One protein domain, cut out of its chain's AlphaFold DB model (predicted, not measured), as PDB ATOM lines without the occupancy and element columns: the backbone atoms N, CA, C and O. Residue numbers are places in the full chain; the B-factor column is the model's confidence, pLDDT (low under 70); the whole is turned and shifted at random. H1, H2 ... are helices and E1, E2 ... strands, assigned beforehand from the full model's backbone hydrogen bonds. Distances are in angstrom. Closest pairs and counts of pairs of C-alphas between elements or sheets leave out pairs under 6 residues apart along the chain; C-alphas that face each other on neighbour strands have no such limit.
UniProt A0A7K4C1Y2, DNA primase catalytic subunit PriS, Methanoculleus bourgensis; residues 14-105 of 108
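This is residues 14 to 105 of the 108 residues of the protein "DNA primase catalytic subunit PriS" of Methanoculleus bourgensis (UniProt A0A7K4C1Y2). A small head, in which five short strands curve partly round helix H2, stands at one end of a long, loosely folded stretch with no named element, residues 18 to 60; the four-residue helix H1 is at the far end. In the head, the sheet E4 E1 E5 covers one side of H2, and the hairpin E2 E3 lies more loosely by another. The 92 printed residues run H1 E1 E2 E3 E4 H2 E5, of mixed class, with only 38 residues in named elements; both sheets are antiparallel. The whole is loose, with a radius of gyration of the C-alphas of 15.5 A and spans of 45 by 29 by 19 A.

In the larger sheet, E1, residues 61 to 66, is the inner strand between the edge strands E4, residues 84 to 89, and E5, residues 102 to 104. N 64 and O 86 are 2.9 A apart, and N 65 and O 103 2.8 A, within hydrogen-bond range. H2, residues 90 to 98, is on this sheet; its closest C-alphas to E5 are Leu 96 and Ala 102, 5.4 A. E4, H2 and E5 form a split strand-helix-strand unit, two strands of one sheet that are not neighbours, with a helix between them along the chain and E1 between them in the sheet; its crossover is right-handed. E2, residues 70 to 74, and E3, residues 77 to 81, form a hairpin, with N 72 and O 79 3.0 A apart. The closest C-alphas of E2 and H2, Leu 74 and Leu 92, are 6.9 A apart. H1, residues 14 to 17, is apart from H2. Each O i to N i+4 pair in H2 is within hydrogen-bond range; H1 is too short for one, and its single O i to N i+3 pair is out of range.

H1 begins at C-alpha 14, (1.525, 113.141, 21.136). E1 spans 15.0 A, E2 12.7 A, E3 12.4 A, E4 15.9 A and H2 12.1 A. E5 ends at C-alpha 104, (34.918, 115.859, 34.121).

The C-alphas farthest apart, Ile 19 and Thr 85, are 46.0 A apart. Residues 16 to 22 and 41 to 47 stand free. The printed part has no cut. The link from H1 to E1 is long, with 43 residues. No printed residue is under 70 in pLDDT.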
ATOM      1  N   PRO A  14       0.677 113.896  22.062       94.62
ATOM      2  CA  PRO A  14       1.525 113.141  21.136       94.62
ATOM      3  C   PRO A  14       2.099 111.824  21.673       94.62
ATOM      4  O   PRO A  14       2.334 110.901  20.896       94.62
ATOM      5  N   VAL A  15       2.346 111.708  22.983       95.44
ATOM      6  CA  VAL A  15       2.848 110.459  23.589       95.44
ATOM      7  C   VAL A  15       1.754 109.391  23.646       95.44
ATOM      8  O   VAL A  15       2.059 108.205  23.572       95.44
ATOM      9  N   THR A  16       0.493 109.809  23.767       94.31
ATOM     10  CA  THR A  16      -0.664 108.916  23.925       94.31
ATOM     11  C   THR A  16      -1.209 108.440  22.581       94.31
ATOM     12  O   THR A  16      -1.649 107.300  22.458       94.31
ATOM     13  N   THR A  17      -1.206 109.309  21.571       95.56
ATOM     14  CA  THR A  17      -1.811 109.027  20.260       95.56
ATOM     15  C   THR A  17      -0.885 108.256  19.314       95.56
ATOM     16  O   THR A  17      -1.364 107.595  18.391       95.56
ATOM     17  N   ASP A  18       0.430 108.286  19.544       97.06
ATOM     18  CA  ASP A  18       1.418 107.564  18.741       97.06
ATOM     19  C   ASP A  18       1.521 106.077  19.133       97.06
ATOM     20  O   ASP A  18       2.115 105.703  20.145       97.06
ATOM     21  N   ILE A  19       1.016 105.200  18.263       96.81
ATOM     22  CA  ILE A  19       1.049 103.739  18.446       96.81
ATOM     23  C   ILE A  19       2.442 103.105  18.264       96.81
ATOM     24  O   ILE A  19       2.586 101.895  18.435       96.81
ATOM     25  N   LYS A  20       3.465 103.877  17.870       96.81
ATOM     26  CA  LYS A  20       4.851 103.407  17.672       96.81
ATOM     27  C   LYS A  20       5.853 104.143  18.562       96.81
ATOM     28  O   LYS A  20       7.054 104.137  18.280       96.81
ATOM     29  N   ARG A  21       5.375 104.772  19.636       96.69
ATOM     30  CA  ARG A  21       6.212 105.565  20.531       96.69
ATOM     31  C   ARG A  21       7.298 104.708  21.187       96.69
ATOM     32  O   ARG A  21       7.025 103.656  21.761       96.69
ATOM     33  N   LEU A  22       8.538 105.200  21.167       97.12
ATOM     34  CA  LEU A  22       9.605 104.639  21.993       97.12
ATOM     35  C   LEU A  22       9.401 105.064  23.446       97.12
ATOM     36  O   LEU A  22       9.394 106.256  23.762       97.12
ATOM     37  N   ILE A  23       9.278 104.077  24.327       96.00
ATOM     38  CA  ILE A  23       9.201 104.281  25.769       96.00
ATOM     39  C   ILE A  23      10.578 104.043  26.374       96.00
ATOM     40  O   ILE A  23      11.314 103.136  25.981       96.00
ATOM     41  N   ARG A  24      10.941 104.886  27.338       97.00
ATOM     42  CA  ARG A  24      12.204 104.746  28.054       97.00
ATOM     43  C   ARG A  24      12.197 103.442  28.853       97.00
ATOM     44  O   ARG A  24      11.248 103.176  29.583       97.00
ATOM     45  N   ALA A  25      13.262 102.654  28.732       98.06
ATOM     46  CA  ALA A  25      13.345 101.362  29.398       98.06
ATOM     47  C   ALA A  25      13.394 101.520  30.936       98.06
ATOM     48  O   ALA A  25      14.222 102.295  31.433       98.06
ATOM     49  N   PRO A  26      12.564 100.783  31.696       98.00
ATOM     50  CA  PRO A  26      12.689 100.670  33.149       98.00
ATOM     51  C   PRO A  26      14.115 100.318  33.588       98.00
ATOM     52  O   PRO A  26      14.770  99.487  32.963       98.00
ATOM     53  N   GLY A  27      14.614 100.966  34.642       97.75
ATOM     54  CA  GLY A  27      15.962 100.744  35.176       97.75
ATOM     55  C   GLY A  27      17.107 101.378  34.374       97.75
ATOM     56  O   GLY A  27      18.229 101.419  34.871       97.75
ATOM     57  N   SER A  28      16.853 101.907  33.171       98.50
ATOM     58  CA  SER A  28      17.872 102.631  32.393       98.50
ATOM     59  C   SER A  28      18.231 103.981  33.025       98.50
ATOM     60  O   SER A  28      17.500 104.486  33.879       98.50
ATOM     61  N   LEU A  29      19.340 104.589  32.590       98.31
ATOM     62  CA  LEU A  29      19.711 105.951  32.986       98.31
ATOM     63  C   LEU A  29      19.138 106.987  32.013       98.31
ATOM     64  O   LEU A  29      19.194 106.839  30.790       98.31
ATOM     65  N   HIS A  30      18.597 108.071  32.558       98.31
ATOM     66  CA  HIS A  30      18.140 109.215  31.788       98.31
ATOM     67  C   HIS A  30      19.329 110.092  31.378       98.31
ATOM     68  O   HIS A  30      19.969 110.711  32.221       98.31
ATOM     69  N   GLY A  31      19.592 110.215  30.075       97.62
ATOM     70  CA  GLY A  31      20.755 110.957  29.569       97.62
ATOM     71  C   GLY A  31      20.824 112.444  29.954       97.62
ATOM     72  O   GLY A  31      21.911 113.003  29.951       97.62
ATOM     73  N   GLY A  32      19.700 113.077  30.313       97.56
ATOM     74  CA  GLY A  32      19.653 114.483  30.744       97.56
ATOM     75  C   GLY A  32      19.865 114.721  32.244       97.56
ATOM     76  O   GLY A  32      19.937 115.872  32.674       97.56
ATOM     77  N   SER A  33      19.947 113.669  33.063       97.56
ATOM     78  CA  SER A  33      20.148 113.796  34.517       97.56
ATOM     79  C   SER A  33      21.086 112.758  35.125       97.56
ATOM     80  O   SER A  33      21.503 112.936  36.262       97.56
ATOM     81  N   GLY A  34      21.378 111.661  34.427       97.56
ATOM     82  CA  GLY A  34      22.086 110.512  34.991       97.56
ATOM     83  C   GLY A  34      21.257 109.693  35.985       97.56
ATOM     84  O   GLY A  34      21.772 108.739  36.554       97.56
ATOM     85  N   MET A  35      19.980 110.030  36.193       98.25
ATOM     86  CA  MET A  35      19.105 109.338  37.144       98.25
ATOM     87  C   MET A  35      18.470 108.094  36.526       98.25
ATOM     88  O   MET A  35      18.213 108.035  35.320       98.25
ATOM     89  N   ARG A  36      18.170 107.110  37.366       98.56
ATOM     90  CA  ARG A  36      17.495 105.873  36.982       98.56
ATOM     91  C   ARG A  36      16.016 106.106  36.692       98.56
ATOM     92  O   ARG A  36      15.325 106.841  37.387       98.56
ATOM     93  N   VAL A  37      15.507 105.405  35.689       98.44
ATOM     94  CA  VAL A  37      14.072 105.290  35.416       98.44
ATOM     95  C   VAL A  37      13.468 104.316  36.417       98.44
ATOM     96  O   VAL A  37      13.620 103.103  36.263       98.44
ATOM     97  N   VAL A  38      12.822 104.845  37.453       98.00
ATOM     98  CA  VAL A  38      12.228 104.060  38.543       98.00
ATOM     99  C   VAL A  38      10.764 103.747  38.211       98.00
ATOM    100  O   VAL A  38       9.976 104.677  38.047       98.00
ATOM    101  N   PRO A  39      10.372 102.465  38.070       96.88
ATOM    102  CA  PRO A  39       8.964 102.077  38.065       96.88
ATOM    103  C   PRO A  39       8.342 102.376  39.428       96.88
ATOM    104  O   PRO A  39       8.959 102.076  40.446       96.88
ATOM    105  N   LEU A  40       7.131 102.929  39.440       96.62
ATOM    106  CA  LEU A  40       6.413 103.262  40.670       96.62
ATOM    107  C   LEU A  40       5.039 102.605  40.676       96.62
ATOM    108  O   LEU A  40       4.294 102.728  39.698       96.62
ATOM    109  N   ASP A  41       4.692 101.965  41.792       96.06
ATOM    110  CA  ASP A  41       3.305 101.631  42.095       96.06
ATOM    111  C   ASP A  41       2.584 102.863  42.655       96.06
ATOM    112  O   ASP A  41       3.174 103.751  43.269       96.06
ATOM    113  N   ILE A  42       1.254 102.882  42.534       95.44
ATOM    114  CA  ILE A  42       0.427 103.983  43.056       95.44
ATOM    115  C   ILE A  42       0.573 104.197  44.570       95.44
ATOM    116  O   ILE A  42       0.334 105.295  45.062       95.44
ATOM    117  N   ARG A  43       0.960 103.148  45.306       96.44
ATOM    118  CA  ARG A  43       1.177 103.187  46.758       96.44
ATOM    119  C   ARG A  43       2.473 103.904  47.128       96.44
ATOM    120  O   ARG A  43       2.506 104.551  48.163       96.44
ATOM    121  N   ASP A  44       3.484 103.818  46.268       95.44
ATOM    122  CA  ASP A  44       4.810 104.396  46.506       95.44
ATOM    123  C   ASP A  44       4.860 105.872  46.084       95.44
ATOM    124  O   ASP A  44       5.761 106.612  46.462       95.44
ATOM    125  N   PHE A  45       3.879 106.317  45.290       94.75
ATOM    126  CA  PHE A  45       3.876 107.644  44.678       94.75
ATOM    127  C   PHE A  45       3.942 108.795  45.690       94.75
ATOM    128  O   PHE A  45       4.547 109.821  45.395       94.75
ATOM    129  N   ALA A  46       3.317 108.644  46.860       96.81
ATOM    130  CA  ALA A  46       3.295 109.692  47.878       96.81
ATOM    131  C   ALA A  46       4.665 109.914  48.541       96.81
ATOM    132  O   ALA A  46       4.951 111.035  48.957       96.81
ATOM    133  N   ASP A  47       5.489 108.867  48.609       96.88
ATOM    134  CA  ASP A  47       6.748 108.859  49.358       96.88
ATOM    135  C   ASP A  47       7.986 108.962  48.452       96.88
ATOM    136  O   ASP A  47       9.099 109.117  48.948       96.88
ATOM    137  N   PHE A  48       7.811 108.883  47.130       97.81
ATOM    138  CA  PHE A  48       8.911 108.911  46.169       97.81
ATOM    139  C   PHE A  48       9.563 110.298  46.055       97.81
ATOM    140  O   PHE A  48       8.925 111.260  45.617       97.81
ATOM    141  N   ASP A  49      10.865 110.374  46.337       97.25
ATOM    142  CA  ASP A  49      11.702 111.544  46.070       97.25
ATOM    143  C   ASP A  49      12.709 111.235  44.946       97.25
ATOM    144  O   ASP A  49      13.724 110.569  45.167       97.25
ATOM    145  N   PRO A  50      12.516 111.759  43.721       96.94
ATOM    146  CA  PRO A  50      13.432 111.498  42.613       96.94
ATOM    147  C   PRO A  50      14.850 112.048  42.835       96.94
ATOM    148  O   PRO A  50      15.785 111.566  42.195       96.94
ATOM    149  N   LEU A  51      15.042 113.044  43.707       97.06
ATOM    150  CA  LEU A  51      16.367 113.593  44.021       97.06
ATOM    151  C   LEU A  51      17.148 112.717  45.013       97.06
ATOM    152  O   LEU A  51      18.311 113.019  45.295       97.06
ATOM    153  N   VAL A  52      16.523 111.639  45.498       96.88
ATOM    154  CA  VAL A  52      17.105 110.621  46.376       96.88
ATOM    155  C   VAL A  52      16.987 109.234  45.733       96.88
ATOM    156  O   VAL A  52      17.993 108.630  45.374       96.88
ATOM    157  N   ASP A  53      15.770 108.756  45.481       97.44
ATOM    158  CA  ASP A  53      15.462 107.370  45.094       97.44
ATOM    159  C   ASP A  53      15.884 107.002  43.659       97.44
ATOM    160  O   ASP A  53      16.089 105.826  43.313       97.44
ATOM    161  N   ALA A  54      16.001 108.007  42.785       98.25
ATOM    162  CA  ALA A  54      16.428 107.824  41.400       98.25
ATOM    163  C   ALA A  54      17.938 108.044  41.197       98.25
ATOM    164  O   ALA A  54      18.443 107.831  40.089       98.25
ATOM    165  N   VAL A  55      18.669 108.444  42.238       98.25
ATOM    166  CA  VAL A  55      20.122 108.631  42.193       98.25
ATOM    167  C   VAL A  55      20.810 107.280  42.399       98.25
ATOM    168  O   VAL A  55      20.440 106.513  43.282       98.25
ATOM    169  N   VAL A  56      21.781 106.949  41.543       97.81
ATOM    170  CA  VAL A  56      22.455 105.630  41.555       97.81
ATOM    171  C   VAL A  56      23.964 105.691  41.748       97.81
ATOM    172  O   VAL A  56      24.582 104.661  41.999       97.81
ATOM    173  N   PHE A  57      24.552 106.873  41.590       97.62
ATOM    174  CA  PHE A  57      25.970 107.102  41.833       97.62
ATOM    175  C   PHE A  57      26.180 107.463  43.299       97.62
ATOM    176  O   PHE A  57      25.255 107.940  43.960       97.62
ATOM    177  N   ASP A  58      27.387 107.223  43.795       95.44
ATOM    178  CA  ASP A  58      27.729 107.482  45.186       95.44
ATOM    179  C   ASP A  58      28.210 108.930  45.401       95.44
ATOM    180  O   ASP A  58      28.108 109.803  44.529       95.44
ATOM    181  N   GLU A  59      28.694 109.196  46.612       96.19
ATOM    182  CA  GLU A  59      29.191 110.507  47.018       96.19
ATOM    183  C   GLU A  59      30.722 110.612  46.989       96.19
ATOM    184  O   GLU A  59      31.289 111.518  47.603       96.19
ATOM    185  N   ARG A  60      31.422 109.713  46.277       96.88
ATOM    186  CA  ARG A  60      32.876 109.823  46.123       96.88
ATOM    187  C   ARG A  60      33.226 111.139  45.444       96.88
ATOM    188  O   ARG A  60      32.528 111.612  44.549       96.88
ATOM    189  N   GLU A  61      34.331 111.727  45.871       96.88
ATOM    190  CA  GLU A  61      34.730 113.040  45.395       96.88
ATOM    191  C   GLU A  61      35.271 112.971  43.956       96.88
ATOM    192  O   GLU A  61      36.172 112.188  43.643       96.88
ATOM    193  N   VAL A  62      34.717 113.803  43.072       96.94
ATOM    194  CA  VAL A  62      35.086 113.924  41.659       96.94
ATOM    195  C   VAL A  62      35.288 115.397  41.318       96.94
ATOM    196  O   VAL A  62      34.493 116.256  41.698       96.94
ATOM    197  N   ARG A  63      36.345 115.697  40.557       97.81
ATOM    198  CA  ARG A  63      36.595 117.052  40.054       97.81
ATOM    199  C   ARG A  63      35.876 117.285  38.734       97.81
ATOM    200  O   ARG A  63      35.970 116.470  37.815       97.81
ATOM    201  N   VAL A  64      35.230 118.433  38.626       97.94
ATOM    202  CA  VAL A  64      34.529 118.883  37.423       97.94
ATOM    203  C   VAL A  64      34.891 120.326  37.097       97.94
ATOM    204  O   VAL A  64      35.139 121.124  37.999       97.94
ATOM    205  N   ASP A  65      34.885 120.660  35.814       98.06
ATOM    206  CA  ASP A  65      35.040 122.021  35.312       98.06
ATOM    207  C   ASP A  65      33.652 122.609  35.027       98.06
ATOM    208  O   ASP A  65      32.989 122.236  34.056       98.06
ATOM    209  N   LEU A  66      33.180 123.507  35.899       98.00
ATOM    210  CA  LEU A  66      31.890 124.181  35.754       98.00
ATOM    211  C   LEU A  66      31.975 125.345  34.767       98.00
ATOM    212  O   LEU A  66      32.803 126.246  34.911       98.00
ATOM    213  N   LYS A  67      31.027 125.375  33.825       97.19
ATOM    214  CA  LYS A  67      30.924 126.402  32.774       97.19
ATOM    215  C   LYS A  67      30.335 127.722  33.288       97.19
ATOM    216  O   LYS A  67      30.569 128.771  32.697       97.19
ATOM    217  N   MET A  68      29.551 127.673  34.366       97.06
ATOM    218  CA  MET A  68      28.850 128.816  34.958       97.06
ATOM    219  C   MET A  68      28.500 128.548  36.425       97.06
ATOM    220  O   MET A  68      28.478 127.395  36.856       97.06
ATOM    221  N   ASP A  69      28.187 129.608  37.173       97.88
ATOM    222  CA  ASP A  69      27.598 129.484  38.508       97.88
ATOM    223  C   ASP A  69      26.304 128.659  38.438       97.88
ATOM    224  O   ASP A  69      25.459 128.878  37.565       97.88
ATOM    225  N   PHE A  70      26.138 127.713  39.361       97.44
ATOM    226  CA  PHE A  70      25.013 126.784  39.340       97.44
ATOM    227  C   PHE A  70      24.535 126.467  40.755       97.44
ATOM    228  O   PHE A  70      25.335 126.172  41.642       97.44
ATOM    229  N   THR A  71      23.221 126.534  40.974       97.88
ATOM    230  CA  THR A  71      22.595 126.180  42.255       97.88
ATOM    231  C   THR A  71      21.624 125.031  42.048       97.88
ATOM    232  O   THR A  71      20.779 125.086  41.154       97.88
ATOM    233  N   THR A  72      21.745 123.982  42.855       96.88
ATOM    234  CA  THR A  72      20.881 122.803  42.748       96.88
ATOM    235  C   THR A  72      20.804 122.034  44.059       96.88
ATOM    236  O   THR A  72      21.598 122.280  44.966       96.88
ATOM    237  N   SER A  73      19.866 121.094  44.141       96.50
ATOM    238  CA  SER A  73      19.742 120.171  45.265       96.50
ATOM    239  C   SER A  73      19.779 118.730  44.773       96.50
ATOM    240  O   SER A  73      19.198 118.416  43.733       96.50
ATOM    241  N   LEU A  74      20.463 117.865  45.516       97.31
ATOM    242  CA  LEU A  74      20.575 116.435  45.230       97.31
ATOM    243  C   LEU A  74      20.935 115.695  46.523       97.31
ATOM    244  O   LEU A  74      21.745 116.209  47.296       97.31
ATOM    245  N   LEU A  75      20.354 114.513  46.757       96.12
ATOM    246  CA  LEU A  75      20.591 113.710  47.968       96.12
ATOM    247  C   LEU A  75      20.374 114.506  49.274       96.12
ATOM    248  O   LEU A  75      21.168 114.431  50.205       96.12
ATOM    249  N   GLY A  76      19.329 115.341  49.326       95.44
ATOM    250  CA  GLY A  76      19.005 116.165  50.503       95.44
ATOM    251  C   GLY A  76      19.940 117.357  50.764       95.44
ATOM    252  O   GLY A  76      19.674 118.150  51.665       95.44
ATOM    253  N   ASN A  77      20.996 117.533  49.965       96.31
ATOM    254  CA  ASN A  77      21.941 118.641  50.077       96.31
ATOM    255  C   ASN A  77      21.635 119.743  49.057       96.31
ATOM    256  O   ASN A  77      21.220 119.456  47.933       96.31
ATOM    257  N   THR A  78      21.896 121.000  49.421       97.19
ATOM    258  CA  THR A  78      21.847 122.149  48.503       97.19
ATOM    259  C   THR A  78      23.255 122.638  48.201       97.19
ATOM    260  O   THR A  78      24.037 122.927  49.103       97.19
ATOM    261  N   TYR A  79      23.555 122.780  46.915       97.50
ATOM    262  CA  TYR A  79      24.854 123.179  46.398       97.50
ATOM    263  C   TYR A  79      24.741 124.533  45.713       97.50
ATOM    264  O   TYR A  79      23.901 124.712  44.833       97.50
ATOM    265  N   ALA A  80      25.616 125.463  46.086       98.00
ATOM    266  CA  ALA A  80      25.823 126.727  45.391       98.00
ATOM    267  C   ALA A  80      27.260 126.747  44.864       98.00
ATOM    268  O   ALA A  80      28.206 127.015  45.604       98.00
ATOM    269  N   LEU A  81      27.420 126.399  43.591       97.81
ATOM    270  CA  LEU A  81      28.716 126.211  42.952       97.81
ATOM    271  C   LEU A  81      29.084 127.436  42.117       97.81
ATOM    272  O   LEU A  81      28.224 128.065  41.493       97.81
ATOM    273  N   LYS A  82      30.377 127.759  42.099       97.94
ATOM    274  CA  LYS A  82      30.951 128.817  41.264       97.94
ATOM    275  C   LYS A  82      31.608 128.224  40.028       97.94
ATOM    276  O   LYS A  82      32.093 127.096  40.077       97.94
ATOM    277  N   ALA A  83      31.621 128.989  38.939       97.81
ATOM    278  CA  ALA A  83      32.332 128.603  37.722       97.81
ATOM    279  C   ALA A  83      33.822 128.303  37.998       97.81
ATOM    280  O   ALA A  83      34.444 128.943  38.849       97.81
ATOM    281  N   GLY A  84      34.395 127.362  37.242       97.31
ATOM    282  CA  GLY A  84      35.768 126.873  37.416       97.31
ATOM    283  C   GLY A  84      35.840 125.416  37.878       97.31
ATOM    284  O   GLY A  84      34.835 124.706  37.894       97.31
ATOM    285  N   THR A  85      37.041 124.956  38.230       97.50
ATOM    286  CA  THR A  85      37.267 123.577  38.687       97.50
ATOM    287  C   THR A  85      36.853 123.415  40.146       97.50
ATOM    288  O   THR A  85      37.368 124.114  41.021       97.50
ATOM    289  N   VAL A  86      35.954 122.473  40.427       97.19
ATOM    290  CA  VAL A  86      35.426 122.224  41.777       97.19
ATOM    291  C   VAL A  86      35.360 120.717  42.050       97.19
ATOM    292  O   VAL A  86      35.152 119.926  41.132       97.19
ATOM    293  N   SER A  87      35.537 120.320  43.313       97.56
ATOM    294  CA  SER A  87      35.286 118.947  43.774       97.56
ATOM    295  C   SER A  87      33.842 118.810  44.245       97.56
ATOM    296  O   SER A  87      33.387 119.610  45.063       97.56
ATOM    297  N   VAL A  88      33.130 117.802  43.741       97.62
ATOM    298  CA  VAL A  88      31.745 117.480  44.115       97.62
ATOM    299  C   VAL A  88      31.553 115.969  44.271       97.62
ATOM    300  O   VAL A  88      32.344 115.200  43.726       97.62
ATOM    301  N   PRO A  89      30.488 115.522  44.958       97.81
ATOM    302  CA  PRO A  89      30.054 114.124  44.927       97.81
ATOM    303  C   PRO A  89      29.833 113.611  43.492       97.81
ATOM    304  O   PRO A  89      29.303 114.350  42.658       97.81
ATOM    305  N   GLU A  90      30.170 112.351  43.197       98.00
ATOM    306  CA  GLU A  90      30.012 111.755  41.859       98.00
ATOM    307  C   GLU A  90      28.577 111.870  41.335       98.00
ATOM    308  O   GLU A  90      28.373 112.258  40.182       98.00
ATOM    309  N   ALA A  91      27.576 111.613  42.182       98.12
ATOM    310  CA  ALA A  91      26.173 111.813  41.828       98.12
ATOM    311  C   ALA A  91      25.880 113.221  41.291       98.12
ATOM    312  O   ALA A  91      25.186 113.376  40.281       98.12
ATOM    313  N   LEU A  92      26.450 114.249  41.925       98.12
ATOM    314  CA  LEU A  92      26.313 115.629  41.476       98.12
ATOM    315  C   LEU A  92      27.141 115.886  40.210       98.12
ATOM    316  O   LEU A  92      26.641 116.536  39.295       98.12
ATOM    317  N   ALA A  93      28.358 115.344  40.108       97.88
ATOM    318  CA  ALA A  93      29.190 115.465  38.908       97.88
ATOM    319  C   ALA A  93      28.458 114.951  37.659       97.88
ATOM    320  O   ALA A  93      28.334 115.679  36.672       97.88
ATOM    321  N   VAL A  94      27.904 113.734  37.716       98.00
ATOM    322  CA  VAL A  94      27.148 113.145  36.601       98.00
ATOM    323  C   VAL A  94      25.923 113.993  36.266       98.00
ATOM    324  O   VAL A  94      25.688 114.288  35.093       98.00
ATOM    325  N   PHE A  95      25.168 114.438  37.275       98.19
ATOM    326  CA  PHE A  95      24.002 115.298  37.069       98.19
ATOM    327  C   PHE A  95      24.361 116.595  36.326       98.19
ATOM    328  O   PHE A  95      23.692 116.965  35.356       98.19
ATOM    329  N   LEU A  96      25.443 117.263  36.735       97.94
ATOM    330  CA  LEU A  96      25.936 118.490  36.105       97.94
ATOM    331  C   LEU A  96      26.417 118.245  34.666       97.94
ATOM    332  O   LEU A  96      26.097 119.028  33.765       97.94
ATOM    333  N   CYS A  97      27.126 117.142  34.419       97.56
ATOM    334  CA  CYS A  97      27.566 116.762  33.077       97.56
ATOM    335  C   CYS A  97      26.388 116.450  32.146       97.56
ATOM    336  O   CYS A  97      26.331 116.967  31.031       97.56
ATOM    337  N   CYS A  98      25.394 115.688  32.607       97.75
ATOM    338  CA  CYS A  98      24.183 115.387  31.839       97.75
ATOM    339  C   CYS A  98      23.342 116.635  31.515       97.75
ATOM    340  O   CYS A  98      22.630 116.666  30.511       97.75
ATOM    341  N   ARG A  99      23.440 117.685  32.340       96.44
ATOM    342  CA  ARG A  99      22.829 119.000  32.093       96.44
ATOM    343  C   ARG A  99      23.683 119.923  31.225       96.44
ATOM    344  O   ARG A  99      23.262 121.045  30.957       96.44
ATOM    345  N   ASN A 100      24.848 119.459  30.773       96.50
ATOM    346  CA  ASN A 100      25.815 120.223  29.992       96.50
ATOM    347  C   ASN A 100      26.288 121.517  30.691       96.50
ATOM    348  O   ASN A 100      26.624 122.498  30.028       96.50
ATOM    349  N   VAL A 101      26.320 121.531  32.030       97.44
ATOM    350  CA  VAL A 101      26.819 122.677  32.821       97.44
ATOM    351  C   VAL A 101      28.229 122.454  33.371       97.44
ATOM    352  O   VAL A 101      28.862 123.408  33.822       97.44
ATOM    353  N   ALA A 102      28.742 121.224  33.294       97.44
ATOM    354  CA  ALA A 102      30.104 120.877  33.682       97.44
ATOM    355  C   ALA A 102      30.681 119.738  32.826       97.44
ATOM    356  O   ALA A 102      29.936 119.003  32.178       97.44
ATOM    357  N   GLU A 103      32.000 119.573  32.855       97.50
ATOM    358  CA  GLU A 103      32.733 118.440  32.268       97.50
ATOM    359  C   GLU A 103      33.654 117.807  33.322       97.50
ATOM    360  O   GLU A 103      34.038 118.474  34.281       97.50
ATOM    361  N   ILE A 104      33.990 116.518  33.188       96.19
ATOM    362  CA  ILE A 104      34.918 115.859  34.121       96.19
ATOM    363  C   ILE A 104      36.314 116.468  33.950       96.19
ATOM    364  O   ILE A 104      36.885 116.430  32.858       96.19
ATOM    365  N   ALA A 105      36.875 117.004  35.035       91.69
ATOM    366  CA  ALA A 105      38.153 117.700  34.983       91.69
ATOM    367  C   ALA A 105      39.301 116.719  34.699       91.69
ATOM    368  O   ALA A 105      39.451 115.701  35.380       91.69
TER     369      ALA A 105